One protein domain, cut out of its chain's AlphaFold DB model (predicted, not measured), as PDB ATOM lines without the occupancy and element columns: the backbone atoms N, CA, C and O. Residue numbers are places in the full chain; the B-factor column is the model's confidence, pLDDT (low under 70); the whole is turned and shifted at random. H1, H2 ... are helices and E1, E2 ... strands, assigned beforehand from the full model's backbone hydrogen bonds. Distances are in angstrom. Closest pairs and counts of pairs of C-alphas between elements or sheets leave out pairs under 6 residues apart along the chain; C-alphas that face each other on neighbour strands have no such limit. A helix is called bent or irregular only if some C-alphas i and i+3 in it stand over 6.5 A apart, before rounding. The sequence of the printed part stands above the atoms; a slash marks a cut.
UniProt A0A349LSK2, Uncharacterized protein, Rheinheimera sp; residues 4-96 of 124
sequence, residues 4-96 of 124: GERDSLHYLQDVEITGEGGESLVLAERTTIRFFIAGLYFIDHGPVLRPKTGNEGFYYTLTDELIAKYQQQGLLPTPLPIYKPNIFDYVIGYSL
ATOM      1  N   GLY A   4     149.963 183.603 227.980       88.00
ATOM      2  CA  GLY A   4     151.349 184.029 228.183       88.00
ATOM      3  C   GLY A   4     152.003 183.367 229.391       88.00
ATOM      4  O   GLY A   4     151.477 182.410 229.960       88.00
ATOM      5  N   GLU A   5     153.166 183.878 229.766       90.12
ATOM      6  CA  GLU A   5     153.951 183.408 230.905       90.12
ATOM      7  C   GLU A   5     153.875 184.438 232.029       90.12
ATOM      8  O   GLU A   5     153.818 185.645 231.788       90.12
ATOM      9  N   ARG A   6     153.805 183.948 233.264       87.50
ATOM     10  CA  ARG A   6     153.906 184.770 234.463       87.50
ATOM     11  C   ARG A   6     155.145 184.338 235.215       87.50
ATOM     12  O   ARG A   6     155.136 183.275 235.834       87.50
ATOM     13  N   ASP A   7     156.154 185.190 235.167       88.69
ATOM     14  CA  ASP A   7     157.364 185.037 235.957       88.69
ATOM     15  C   ASP A   7     157.130 185.596 237.360       88.69
ATOM     16  O   ASP A   7     156.420 186.587 237.553       88.69
ATOM     17  N   SER A   8     157.680 184.925 238.362       86.19
ATOM     18  CA  SER A   8     157.579 185.313 239.765       86.19
ATOM     19  C   SER A   8     158.909 185.062 240.461       86.19
ATOM     20  O   SER A   8     159.541 184.024 240.275       86.19
ATOM     21  N   LEU A   9     159.345 186.049 241.242       87.56
ATOM     22  CA  LEU A   9     160.560 185.979 242.044       87.56
ATOM     23  C   LEU A   9     160.170 185.878 243.515       87.56
ATOM     24  O   LEU A   9     159.599 186.810 244.082       87.56
ATOM     25  N   HIS A  10     160.490 184.751 244.140       85.50
ATOM     26  CA  HIS A  10     160.168 184.495 245.535       85.50
ATOM     27  C   HIS A  10     161.382 184.769 246.400       85.50
ATOM     28  O   HIS A  10     162.380 184.067 246.307       85.50
ATOM     29  N   TYR A  11     161.302 185.788 247.249       86.81
ATOM     30  CA  TYR A  11     162.362 186.081 248.207       86.81
ATOM     31  C   TYR A  11     162.638 184.869 249.109       86.81
ATOM     32  O   TYR A  11     161.714 184.333 249.724       86.81
ATOM     33  N   LEU A  12     163.909 184.480 249.202       85.50
ATOM     34  CA  LEU A  12     164.386 183.436 250.104       85.50
ATOM     35  C   LEU A  12     165.120 184.051 251.292       85.50
ATOM     36  O   LEU A  12     164.740 183.808 252.436       85.50
ATOM     37  N   GLN A  13     166.172 184.835 251.029       84.38
ATOM     38  CA  GLN A  13     167.042 185.359 252.081       84.38
ATOM     39  C   GLN A  13     167.866 186.567 251.619       84.38
ATOM     40  O   GLN A  13     168.209 186.696 250.445       84.38
ATOM     41  N   ASP A  14     168.238 187.430 252.564       85.44
ATOM     42  CA  ASP A  14     169.260 188.457 252.360       85.44
ATOM     43  C   ASP A  14     170.653 187.823 252.209       85.44
ATOM     44  O   ASP A  14     170.988 186.869 252.912       85.44
ATOM     45  N   VAL A  15     171.471 188.371 251.307       85.12
ATOM     46  CA  VAL A  15     172.859 187.937 251.091       85.12
ATOM     47  C   VAL A  15     173.802 189.134 251.152       85.12
ATOM     48  O   VAL A  15     173.409 190.261 250.862       85.12
ATOM     49  N   GLU A  16     175.069 188.895 251.490       82.06
ATOM     50  CA  GLU A  16     176.116 189.933 251.511       82.06
ATOM     51  C   GLU A  16     176.712 190.193 250.112       82.06
ATOM     52  O   GLU A  16     177.854 190.622 249.969       82.06
ATOM     53  N   ILE A  17     175.945 189.908 249.056       80.12
ATOM     54  CA  ILE A  17     176.361 190.117 247.669       80.12
ATOM     55  C   ILE A  17     175.836 191.470 247.206       80.12
ATOM     56  O   ILE A  17     174.648 191.775 247.333       80.12
ATOM     57  N   THR A  18     176.726 192.262 246.621       83.25
ATOM     58  CA  THR A  18     176.400 193.563 246.041       83.25
ATOM     59  C   THR A  18     176.411 193.460 244.518       83.25
ATOM     60  O   THR A  18     177.329 192.873 243.944       83.25
ATOM     61  N   GLY A  19     175.391 194.016 243.863       77.56
ATOM     62  CA  GLY A  19     175.317 194.104 242.405       77.56
ATOM     63  C   GLY A  19     176.304 195.120 241.831       77.56
ATOM     64  O   GLY A  19     176.895 195.918 242.560       77.56
ATOM     65  N   GLU A  20     176.455 195.134 240.506       74.25
ATOM     66  CA  GLU A  20     177.367 196.059 239.805       74.25
ATOM     67  C   GLU A  20     177.052 197.541 240.085       74.25
ATOM     68  O   GLU A  20     177.944 198.384 240.051       74.25
ATOM     69  N   GLY A  21     175.796 197.854 240.422       70.50
ATOM     70  CA  GLY A  21     175.342 199.193 240.804       70.50
ATOM     71  C   GLY A  21     175.554 199.572 242.275       70.50
ATOM     72  O   GLY A  21     175.081 200.625 242.691       70.50
ATOM     73  N   GLY A  22     176.217 198.738 243.086       75.62
ATOM     74  CA  GLY A  22     176.389 198.989 244.525       75.62
ATOM     75  C   GLY A  22     175.149 198.668 245.374       75.62
ATOM     76  O   GLY A  22     175.101 198.996 246.557       75.62
ATOM     77  N   GLU A  23     174.141 198.029 244.781       81.38
ATOM     78  CA  GLU A  23     172.888 197.663 245.437       81.38
ATOM     79  C   GLU A  23     172.979 196.305 246.140       81.38
ATOM     80  O   GLU A  23     173.576 195.358 245.625       81.38
ATOM     81  N   SER A  24     172.373 196.192 247.324       85.56
ATOM     82  CA  SER A  24     172.303 194.920 248.046       85.56
ATOM     83  C   SER A  24     171.405 193.934 247.306       85.56
ATOM     84  O   SER A  24     170.254 194.252 246.986       85.56
ATOM     85  N   LEU A  25     171.916 192.729 247.066       87.88
ATOM     86  CA  LEU A  25     171.164 191.651 246.442       87.88
ATOM     87  C   LEU A  25     170.533 190.745 247.497       87.88
ATOM     88  O   LEU A  25     170.968 190.658 248.644       87.88
ATOM     89  N   VAL A  26     169.477 190.061 247.081       88.44
ATOM     90  CA  VAL A  26     168.798 189.037 247.867       88.44
ATOM     91  C   VAL A  26     168.689 187.773 247.038       88.44
ATOM     92  O   VAL A  26     168.493 187.826 245.820       88.44
ATOM     93  N   LEU A  27     168.810 186.634 247.709       88.75
ATOM     94  CA  LEU A  27     168.557 185.336 247.117       88.75
ATOM     95  C   LEU A  27     167.048 185.166 246.947       88.75
ATOM     96  O   LEU A  27     166.274 185.369 247.889       88.75
ATOM     97  N   ALA A  28     166.634 184.805 245.742       89.00
ATOM     98  CA  ALA A  28     165.249 184.543 245.402       89.00
ATOM     99  C   ALA A  28     165.145 183.319 244.491       89.00
ATOM    100  O   ALA A  28     166.077 183.023 243.759       89.00
ATOM    101  N   GLU A  29     164.005 182.640 244.494       88.44
ATOM    102  CA  GLU A  29     163.715 181.577 243.531       88.44
ATOM    103  C   GLU A  29     162.920 182.143 242.360       88.44
ATOM    104  O   GLU A  29     161.937 182.867 242.570       88.44
ATOM    105  N   ARG A  30     163.315 181.808 241.129       89.44
ATOM    106  CA  ARG A  30     162.543 182.171 239.942       89.44
ATOM    107  C   ARG A  30     161.604 181.037 239.563       89.44
ATOM    108  O   ARG A  30     162.035 179.930 239.265       89.44
ATOM    109  N   THR A  31     160.320 181.353 239.466       89.44
ATOM    110  CA  THR A  31     159.302 180.418 238.990       89.44
ATOM    111  C   THR A  31     158.510 181.026 237.845       89.44
ATOM    112  O   THR A  31     158.345 182.246 237.762       89.44
ATOM    113  N   THR A  32     158.019 180.173 236.951       90.62
ATOM    114  CA  THR A  32     157.223 180.590 235.799       90.62
ATOM    115  C   THR A  32     155.986 179.720 235.676       90.62
ATOM    116  O   THR A  32     156.059 178.491 235.620       90.62
ATOM    117  N   ILE A  33     154.825 180.363 235.578       89.94
ATOM    118  CA  ILE A  33     153.569 179.688 235.255       89.94
ATOM    119  C   ILE A  33     153.173 180.047 233.833       89.94
ATOM    120  O   ILE A  33     152.989 181.221 233.503       89.94
ATOM    121  N   ARG A  34     152.967 179.028 232.999       91.00
ATOM    122  CA  ARG A  34     152.458 179.230 231.644       91.00
ATOM    123  C   ARG A  34     150.945 179.107 231.616       91.00
ATOM    124  O   ARG A  34     150.388 178.128 232.109       91.00
ATOM    125  N   PHE A  35     150.281 180.075 230.997       89.44
ATOM    126  CA  PHE A  35     148.828 180.138 230.894       89.44
ATOM    127  C   PHE A  35     148.356 179.965 229.449       89.44
ATOM    128  O   PHE A  35     148.820 180.647 228.532       89.44
ATOM    129  N   PHE A  36     147.365 179.094 229.273       87.50
ATOM    130  CA  PHE A  36     146.564 178.946 228.064       87.50
ATOM    131  C   PHE A  36     145.093 178.844 228.471       87.50
ATOM    132  O   PHE A  36     144.593 177.749 228.716       87.50
ATOM    133  N   ILE A  37     144.410 179.988 228.612       85.69
ATOM    134  CA  ILE A  37     143.058 180.119 229.206       85.69
ATOM    135  C   ILE A  37     143.060 179.850 230.725       85.69
ATOM    136  O   ILE A  37     142.516 180.650 231.482       85.69
ATOM    137  N   ALA A  38     143.726 178.783 231.165       87.44
ATOM    138  CA  ALA A  38     144.056 178.442 232.546       87.44
ATOM    139  C   ALA A  38     145.540 178.020 232.641       87.44
ATOM    140  O   ALA A  38     146.234 177.956 231.623       87.44
ATOM    141  N   GLY A  39     146.051 177.776 233.849       88.75
ATOM    142  CA  GLY A  39     147.446 177.366 234.041       88.75
ATOM    143  C   GLY A  39     147.711 175.988 233.438       88.75
ATOM    144  O   GLY A  39     146.987 175.030 233.720       88.75
ATOM    145  N   LEU A  40     148.722 175.923 232.577       89.50
ATOM    146  CA  LEU A  40     149.111 174.742 231.817       89.50
ATOM    147  C   LEU A  40     150.164 173.908 232.558       89.50
ATOM    148  O   LEU A  40     150.029 172.688 232.638       89.50
ATOM    149  N   TYR A  41     151.216 174.556 233.059       87.88
ATOM    150  CA  TYR A  41     152.234 173.944 233.910       87.88
ATOM    151  C   TYR A  41     152.988 175.014 234.720       87.88
ATOM    152  O   TYR A  41     152.990 176.198 234.366       87.88
ATOM    153  N   PHE A  42     153.651 174.565 235.787       87.56
ATOM    154  CA  PHE A  42     154.557 175.343 236.633       87.56
ATOM    155  C   PHE A  42     156.004 174.893 236.373       87.56
ATOM    156  O   PHE A  42     156.273 173.691 236.378       87.56
ATOM    157  N   ILE A  43     156.913 175.838 236.127       88.62
ATOM    158  CA  ILE A  43     158.354 175.600 235.981       88.62
ATOM    159  C   ILE A  43     159.078 176.287 237.131       88.62
ATOM    160  O   ILE A  43     158.873 177.476 237.377       88.62
ATOM    161  N   ASP A  44     159.948 175.531 237.789       88.69
ATOM    162  CA  ASP A  44     160.949 176.065 238.702       88.69
ATOM    163  C   ASP A  44     162.266 176.248 237.938       88.69
ATOM    164  O   ASP A  44     162.755 175.306 237.307       88.69
ATOM    165  N   HIS A  45     162.794 177.471 237.924       86.44
ATOM    166  CA  HIS A  45     164.042 177.801 237.240       86.44
ATOM    167  C   HIS A  45     165.258 177.742 238.165       86.44
ATOM    168  O   HIS A  45     166.378 177.800 237.656       86.44
ATOM    169  N   GLY A  46     165.061 177.613 239.479       84.62
ATOM    170  CA  GLY A  46     166.148 177.617 240.445       84.62
ATOM    171  C   GLY A  46     166.437 178.991 241.069       84.62
ATOM    172  O   GLY A  46     165.746 179.989 240.798       84.62
ATOM    173  N   PRO A  47     167.500 179.056 241.890       87.56
ATOM    174  CA  PRO A  47     167.874 180.250 242.628       87.56
ATOM    175  C   PRO A  47     168.471 181.318 241.710       87.56
ATOM    176  O   PRO A  47     169.269 181.053 240.813       87.56
ATOM    177  N   VAL A  48     168.121 182.566 241.982       90.19
ATOM    178  CA  VAL A  48     168.609 183.769 241.310       90.19
ATOM    179  C   VAL A  48     168.902 184.856 242.342       90.19
ATOM    180  O   VAL A  48     168.391 184.836 243.463       90.19
ATOM    181  N   LEU A  49     169.720 185.837 241.972       88.69
ATOM    182  CA  LEU A  49     169.896 187.045 242.778       88.69
ATOM    183  C   LEU A  49     169.020 188.152 242.219       88.69
ATOM    184  O   LEU A  49     169.029 188.393 241.016       88.69
ATOM    185  N   ARG A  50     168.302 188.869 243.076       88.44
ATOM    186  CA  ARG A  50     167.559 190.068 242.674       88.44
ATOM    187  C   ARG A  50     167.933 191.260 243.555       88.44
ATOM    188  O   ARG A  50     168.314 191.045 244.707       88.44
ATOM    189  N   PRO A  51     167.814 192.505 243.075       86.69
ATOM    190  CA  PRO A  51     167.994 193.681 243.919       86.69
ATOM    191  C   PRO A  51     166.995 193.687 245.084       86.69
ATOM    192  O   PRO A  51     165.807 193.414 244.892       86.69
ATOM    193  N   LYS A  52     167.458 194.009 246.299       82.88
ATOM    194  CA  LYS A  52     166.593 194.119 247.491       82.88
ATOM    195  C   LYS A  52     165.547 195.223 247.339       82.88
ATOM    196  O   LYS A  52     164.416 195.085 247.797       82.88
ATOM    197  N   THR A  53     165.956 196.316 246.706       75.19
ATOM    198  CA  THR A  53     165.152 197.519 246.501       75.19
ATOM    199  C   THR A  53     165.229 197.870 245.026       75.19
ATOM    200  O   THR A  53     166.331 197.968 244.497       75.19
ATOM    201  N   GLY A  54     164.091 198.050 244.358       66.12
ATOM    202  CA  GLY A  54     164.069 198.425 242.946       66.12
ATOM    203  C   GLY A  54     163.144 197.558 242.102       66.12
ATOM    204  O   GLY A  54     162.078 197.140 242.543       66.12
ATOM    205  N   ASN A  55     163.540 197.368 240.847       65.25
ATOM    206  CA  ASN A  55     162.682 196.877 239.781       65.25
ATOM    207  C   ASN A  55     162.460 195.357 239.896       65.25
ATOM    208  O   ASN A  55     163.386 194.570 239.707       65.25
ATOM    209  N   GLU A  56     161.223 194.948 240.192       65.75
ATOM    210  CA  GLU A  56     160.844 193.566 240.539       65.75
ATOM    211  C   GLU A  56     161.079 192.530 239.424       65.75
ATOM    212  O   GLU A  56     160.966 191.334 239.678       65.75
ATOM    213  N   GLY A  57     161.417 192.967 238.207       70.75
ATOM    214  CA  GLY A  57     161.722 192.095 237.069       70.75
ATOM    215  C   GLY A  57     163.211 191.862 236.796       70.75
ATOM    216  O   GLY A  57     163.529 191.056 235.925       70.75
ATOM    217  N   PHE A  58     164.125 192.550 237.489       82.00
ATOM    218  CA  PHE A  58     165.565 192.372 237.278       82.00
ATOM    219  C   PHE A  58     166.128 191.281 238.188       82.00
ATOM    220  O   PHE A  58     165.914 191.281 239.400       82.00
ATOM    221  N   TYR A  59     166.876 190.360 237.588       87.06
ATOM    222  CA  TYR A  59     167.545 189.278 238.293       87.06
ATOM    223  C   TYR A  59     168.854 188.905 237.593       87.06
ATOM    224  O   TYR A  59     169.002 189.053 236.379       87.06
ATOM    225  N   TYR A  60     169.791 188.381 238.374       86.25
ATOM    226  CA  TYR A  60     171.034 187.781 237.922       86.25
ATOM    227  C   TYR A  60     170.920 186.268 238.068       86.25
ATOM    228  O   TYR A  60     170.658 185.749 239.157       86.25
ATOM    229  N   THR A  61     171.110 185.559 236.961       86.75
ATOM    230  CA  THR A  61     171.110 184.097 236.954       86.75
ATOM    231  C   THR A  61     172.325 183.582 237.718       86.75
ATOM    232  O   THR A  61     173.461 183.930 237.395       86.75
ATOM    233  N   LEU A  62     172.090 182.727 238.708       84.94
ATOM    234  CA  LEU A  62     173.147 182.001 239.397       84.94
ATOM    235  C   LEU A  62     173.407 180.691 238.650       84.94
ATOM    236  O   LEU A  62     172.533 179.834 238.572       84.94
ATOM    237  N   THR A  63     174.603 180.537 238.086       84.81
ATOM    238  CA  THR A  63     175.065 179.233 237.589       84.81
ATOM    239  C   THR A  63     175.682 178.428 238.726       84.81
ATOM    240  O   THR A  63     176.160 179.004 239.705       84.81
ATOM    241  N   ASP A  64     175.739 177.105 238.587       84.31
ATOM    242  CA  ASP A  64     176.324 176.217 239.603       84.31
ATOM    243  C   ASP A  64     177.764 176.610 239.980       84.31
ATOM    244  O   ASP A  64     178.152 176.559 241.147       84.31
ATOM    245  N   GLU A  65     178.545 177.084 239.006       85.31
ATOM    246  CA  GLU A  65     179.907 177.584 239.220       85.31
ATOM    247  C   GLU A  65     179.935 178.848 240.096       85.31
ATOM    248  O   GLU A  65     180.754 178.966 241.011       85.31
ATOM    249  N   LEU A  66     179.022 179.790 239.837       84.50
ATOM    250  CA  LEU A  66     178.872 181.025 240.611       84.50
ATOM    251  C   LEU A  66     178.376 180.733 242.028       84.50
ATOM    252  O   LEU A  66     178.902 181.299 242.985       84.50
ATOM    253  N   ILE A  67     177.425 179.808 242.170       86.38
ATOM    254  CA  ILE A  67     176.933 179.339 243.469       86.38
ATOM    255  C   ILE A  67     178.090 178.763 244.281       86.38
ATOM    256  O   ILE A  67     178.318 179.206 245.406       86.38
ATOM    257  N   ALA A  68     178.857 177.832 243.705       85.06
ATOM    258  CA  ALA A  68     179.986 177.208 244.385       85.06
ATOM    259  C   ALA A  68     181.034 178.248 244.808       85.06
ATOM    260  O   ALA A  68     181.530 178.208 245.935       85.06
ATOM    261  N   LYS A  69     181.330 179.221 243.939       85.69
ATOM    262  CA  LYS A  69     182.262 180.312 244.240       85.69
ATOM    263  C   LYS A  69     181.771 181.184 245.397       85.69
ATOM    264  O   LYS A  69     182.536 181.445 246.322       85.69
ATOM    265  N   TYR A  70     180.510 181.609 245.385       85.50
ATOM    266  CA  TYR A  70     179.958 182.445 246.451       85.50
ATOM    267  C   TYR A  70     179.795 181.691 247.772       85.50
ATOM    268  O   TYR A  70     180.012 182.270 248.835       85.50
ATOM    269  N   GLN A  71     179.495 180.395 247.727       87.31
ATOM    270  CA  GLN A  71     179.478 179.535 248.909       87.31
ATOM    271  C   GLN A  71     180.875 179.360 249.518       87.31
ATOM    272  O   GLN A  71     181.026 179.474 250.732       87.31
ATOM    273  N   GLN A  72     181.911 179.155 248.695       86.81
ATOM    274  CA  GLN A  72     183.307 179.105 249.161       86.81
ATOM    275  C   GLN A  72     183.763 180.427 249.789       86.81
ATOM    276  O   GLN A  72     184.581 180.427 250.705       86.81
ATOM    277  N   GLN A  73     183.229 181.548 249.303       84.94
ATOM    278  CA  GLN A  73     183.502 182.885 249.828       84.94
ATOM    279  C   GLN A  73     182.665 183.236 251.070       84.94
ATOM    280  O   GLN A  73     182.850 184.314 251.625       84.94
ATOM    281  N   GLY A  74     181.749 182.362 251.505       82.12
ATOM    282  CA  GLY A  74     180.836 182.626 252.623       82.12
ATOM    283  C   GLY A  74     179.725 183.638 252.312       82.12
ATOM    284  O   GLY A  74     178.991 184.024 253.213       82.12
ATOM    285  N   LEU A  75     179.583 184.050 251.048       82.38
ATOM    286  CA  LEU A  75     178.585 185.022 250.588       82.38
ATOM    287  C   LEU A  75     177.202 184.396 250.361       82.38
ATOM    288  O   LEU A  75     176.192 185.097 250.401       82.38
ATOM    289  N   LEU A  76     177.157 183.083 250.111       84.88
ATOM    290  CA  LEU A  76     175.924 182.300 250.049       84.88
ATOM    291  C   LEU A  76     175.879 181.260 251.175       84.88
ATOM    292  O   LEU A  76     176.900 180.635 251.475       84.88
ATOM    293  N   PRO A  77     174.692 181.005 251.751       77.56
ATOM    294  CA  PRO A  77     174.516 179.947 252.734       77.56
ATOM    295  C   PRO A  77     174.822 178.561 252.143       77.56
ATOM    296  O   PRO A  77     174.514 178.255 250.985       77.56
ATOM    297  N   THR A  78     175.422 177.707 252.974       79.94
ATOM    298  CA  THR A  78     175.662 176.284 252.702       79.94
ATOM    299  C   THR A  78     174.946 175.443 253.766       79.94
ATOM    300  O   THR A  78     175.315 175.520 254.938       79.94
ATOM    301  N   PRO A  79     173.929 174.633 253.414       78.06
ATOM    302  CA  PRO A  79     173.323 174.432 252.089       78.06
ATOM    303  C   PRO A  79     172.414 175.598 251.652       78.06
ATOM    304  O   PRO A  79     171.964 176.388 252.479       78.06
ATOM    305  N   LEU A  80     172.122 175.684 250.347       80.31
ATOM    306  CA  LEU A  80     171.167 176.663 249.816       80.31
ATOM    307  C   LEU A  80     169.775 176.454 250.439       80.31
ATOM    308  O   LEU A  80     169.332 175.304 250.557       80.31
ATOM    309  N   PRO A  81     169.065 177.531 250.819       78.25
ATOM    310  CA  PRO A  81     167.693 177.422 251.283       78.25
ATOM    311  C   PRO A  81     166.825 176.872 250.154       78.25
ATOM    312  O   PRO A  81     166.783 177.417 249.055       78.25
ATOM    313  N   ILE A  82     166.131 175.774 250.438       75.56
ATOM    314  CA  ILE A  82     165.216 175.157 249.481       75.56
ATOM    315  C   ILE A  82     163.944 175.999 249.445       75.56
ATOM    316  O   ILE A  82     163.253 176.124 250.464       75.56
ATOM    317  N   TYR A  83     163.613 176.537 248.273       76.62
ATOM    318  CA  TYR A  83     162.310 177.138 248.054       76.62
ATOM    319  C   TYR A  83     161.219 176.080 248.235       76.62
ATOM    320  O   TYR A  83     161.268 174.995 247.655       76.62
ATOM    321  N   LYS A  84     160.224 176.385 249.071       76.69
ATOM    322  CA  LYS A  84     159.023 175.561 249.203       76.69
ATOM    323  C   LYS A  84     157.912 176.224 248.402       76.69
ATOM    324  O   LYS A  84     157.270 177.130 248.939       76.69
ATOM    325  N   PRO A  85     157.684 175.796 247.149       73.50
ATOM    326  CA  PRO A  85     156.587 176.319 246.358       73.50
ATOM    327  C   PRO A  85     155.266 176.152 247.100       73.50
ATOM    328  O   PRO A  85     154.997 175.121 247.729       73.50
ATOM    329  N   ASN A  86     154.440 177.193 247.047       82.00
ATOM    330  CA  ASN A  86     153.136 177.156 247.675       82.00
ATOM    331  C   ASN A  86     152.252 176.153 246.920       82.00
ATOM    332  O   ASN A  86     152.225 176.127 245.691       82.00
ATOM    333  N   ILE A  87     151.479 175.337 247.639       85.12
ATOM    334  CA  ILE A  87     150.563 174.356 247.030       85.12
ATOM    335  C   ILE A  87     149.590 175.055 246.066       85.12
ATOM    336  O   ILE A  87     149.218 174.501 245.031       85.12
ATOM    337  N   PHE A  88     149.217 176.300 246.373       84.56
ATOM    338  CA  PHE A  88     148.372 177.116 245.506       84.56
ATOM    339  C   PHE A  88     149.011 177.423 244.147       84.56
ATOM    340  O   PHE A  88     148.289 177.417 243.150       84.56
ATOM    341  N   ASP A  89     150.330 177.612 244.072       83.19
ATOM    342  CA  ASP A  89     151.022 177.880 242.806       83.19
ATOM    343  C   ASP A  89     150.930 176.672 241.869       83.19
ATOM    344  O   ASP A  89     150.689 176.829 240.672       83.19
ATOM    345  N   TYR A  90     150.982 175.455 242.420       85.62
ATOM    346  CA  TYR A  90     150.725 174.231 241.661       85.62
ATOM    347  C   TYR A  90     149.267 174.109 241.221       85.62
ATOM    348  O   TYR A  90     148.998 173.795 240.064       85.62
ATOM    349  N   VAL A  91     148.302 174.372 242.105       88.25
ATOM    350  CA  VAL A  91     146.875 174.299 241.737       88.25
ATOM    351  C   VAL A  91     146.557 175.286 240.613       88.25
ATOM    352  O   VAL A  91     145.867 174.930 239.659       88.25
ATOM    353  N   ILE A  92     147.091 176.508 240.694       88.44
ATOM    354  CA  ILE A  92     146.932 177.526 239.654       88.44
ATOM    355  C   ILE A  92     147.662 177.088 238.385       88.44
ATOM    356  O   ILE A  92     147.051 177.088 237.316       88.44
ATOM    357  N   GLY A  93     148.923 176.669 238.496       88.38
ATOM    358  CA  GLY A  93     149.763 176.261 237.374       88.38
ATOM    359  C   GLY A  93     149.270 175.029 236.622       88.38
ATOM    360  O   GLY A  93     149.533 174.925 235.433       88.38
ATOM    361  N   TYR A  94     148.495 174.150 237.259       91.62
ATOM    362  CA  TYR A  94     147.892 172.963 236.635       91.62
ATOM    363  C   TYR A  94     146.359 173.036 236.548       91.62
ATOM    364  O   TYR A  94     145.690 172.029 236.292       91.62
ATOM    365  N   SER A  95     145.776 174.222 236.728       90.25
ATOM    366  CA  SER A  95     144.319 174.414 236.747       90.25
ATOM    367  C   SER A  95     143.627 173.973 235.453       90.25
ATOM    368  O   SER A  95     142.501 173.471 235.501       90.25
ATOM    369  N   LEU A  96     144.300 174.072 234.301       91.44
ATOM    370  CA  LEU A  96     143.771 173.578 233.028       91.44
ATOM    371  C   LEU A  96     143.542 172.061 233.065       91.44
ATOM    372  O   LEU A  96     142.500 171.575 232.625       91.44
TER     373      LEU A  96
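This is residues 4 to 96 of the 124 residues of an uncharacterized protein of Rheinheimera sp (UniProt A0A349LSK2). The model is a long, twisted sheet of three bent strands, E1, E2 and E3, which makes the longest axis, with a small helix near each end: H2 over E3 near the turn from E2 to E3, and H1 at the other end, only grazing the sheet. The unnamed residues 73 to 86 run back along the length of the sheet from H1 to H2. The printed part has 93 residues, with three named strands and then two named helices, in the order E1, E2, E3, H1, H2; the sheet runs E1, E2, E3, antiparallel throughout, and the class is mixed, helices and strands. It is only just compact, close to loose, with a radius of gyration of the C-alphas of 14.5 A, and elongated, spanning 44 by 27 by 19 A.

Begin with E1, residues 4 to 18, an edge strand that bends by 106 degrees at residue 15. Beside it is the inner strand E2, residues 24 to 36, antiparallel at 168 degrees; look for N 8 and O 31, 2.8 A apart and within hydrogen-bond range. E2 bends by 60 degrees at residue 27. The other edge strand, E3, residues 38 to 51, is antiparallel to E2 at 166 degrees, with N 48 and O 28 within hydrogen-bond range at 2.7 A, and bends by 83 degrees at residue 47. E1 and E2 form a hairpin, as do E2 and E3, and the three are a meander, each strand the antiparallel neighbour of the one before. Residues 60 to 61 make a short antiparallel pairing with residues 48 to 49 of E3. H1, residues 64 to 72, is only just on the sheet, with 5 pairs of C-alphas within 10 A, and only grazes it with residues 64 to 70. H2, residues 87 to 93, is on the sheet over E3 at a height of 8.5 A and stands up from it, rising 55 degrees; the closest C-alphas of E3 and H2 are those of Gly 39 and Gly 93, 4.2 A apart. H1 and H2 are apart. In H1 and H2 every O i to N i+4 pair is within hydrogen-bond range.

Find C-alpha 4 at (151.349, 184.029, 228.183); from there E1 runs 32.2 A to C-alpha 18. E2 covers 36.3 A and E3 30.6 A. H1 begins at C-alpha 64, (176.324, 176.217, 239.603), and is 12.2 A long. H2 is 9.9 A long and ends at C-alpha 93, (149.763, 176.261, 237.374).

The two C-alphas farthest apart are those of Ile 37 and Gln 73, 45.5 A. The printed part has no cut. The links E3 to H1 and H1 to H2 are long, with 12 and 14 residues. Look for low confidence at residues 54 to 56, under 70; the mean pLDDT of the printed part is 84.3.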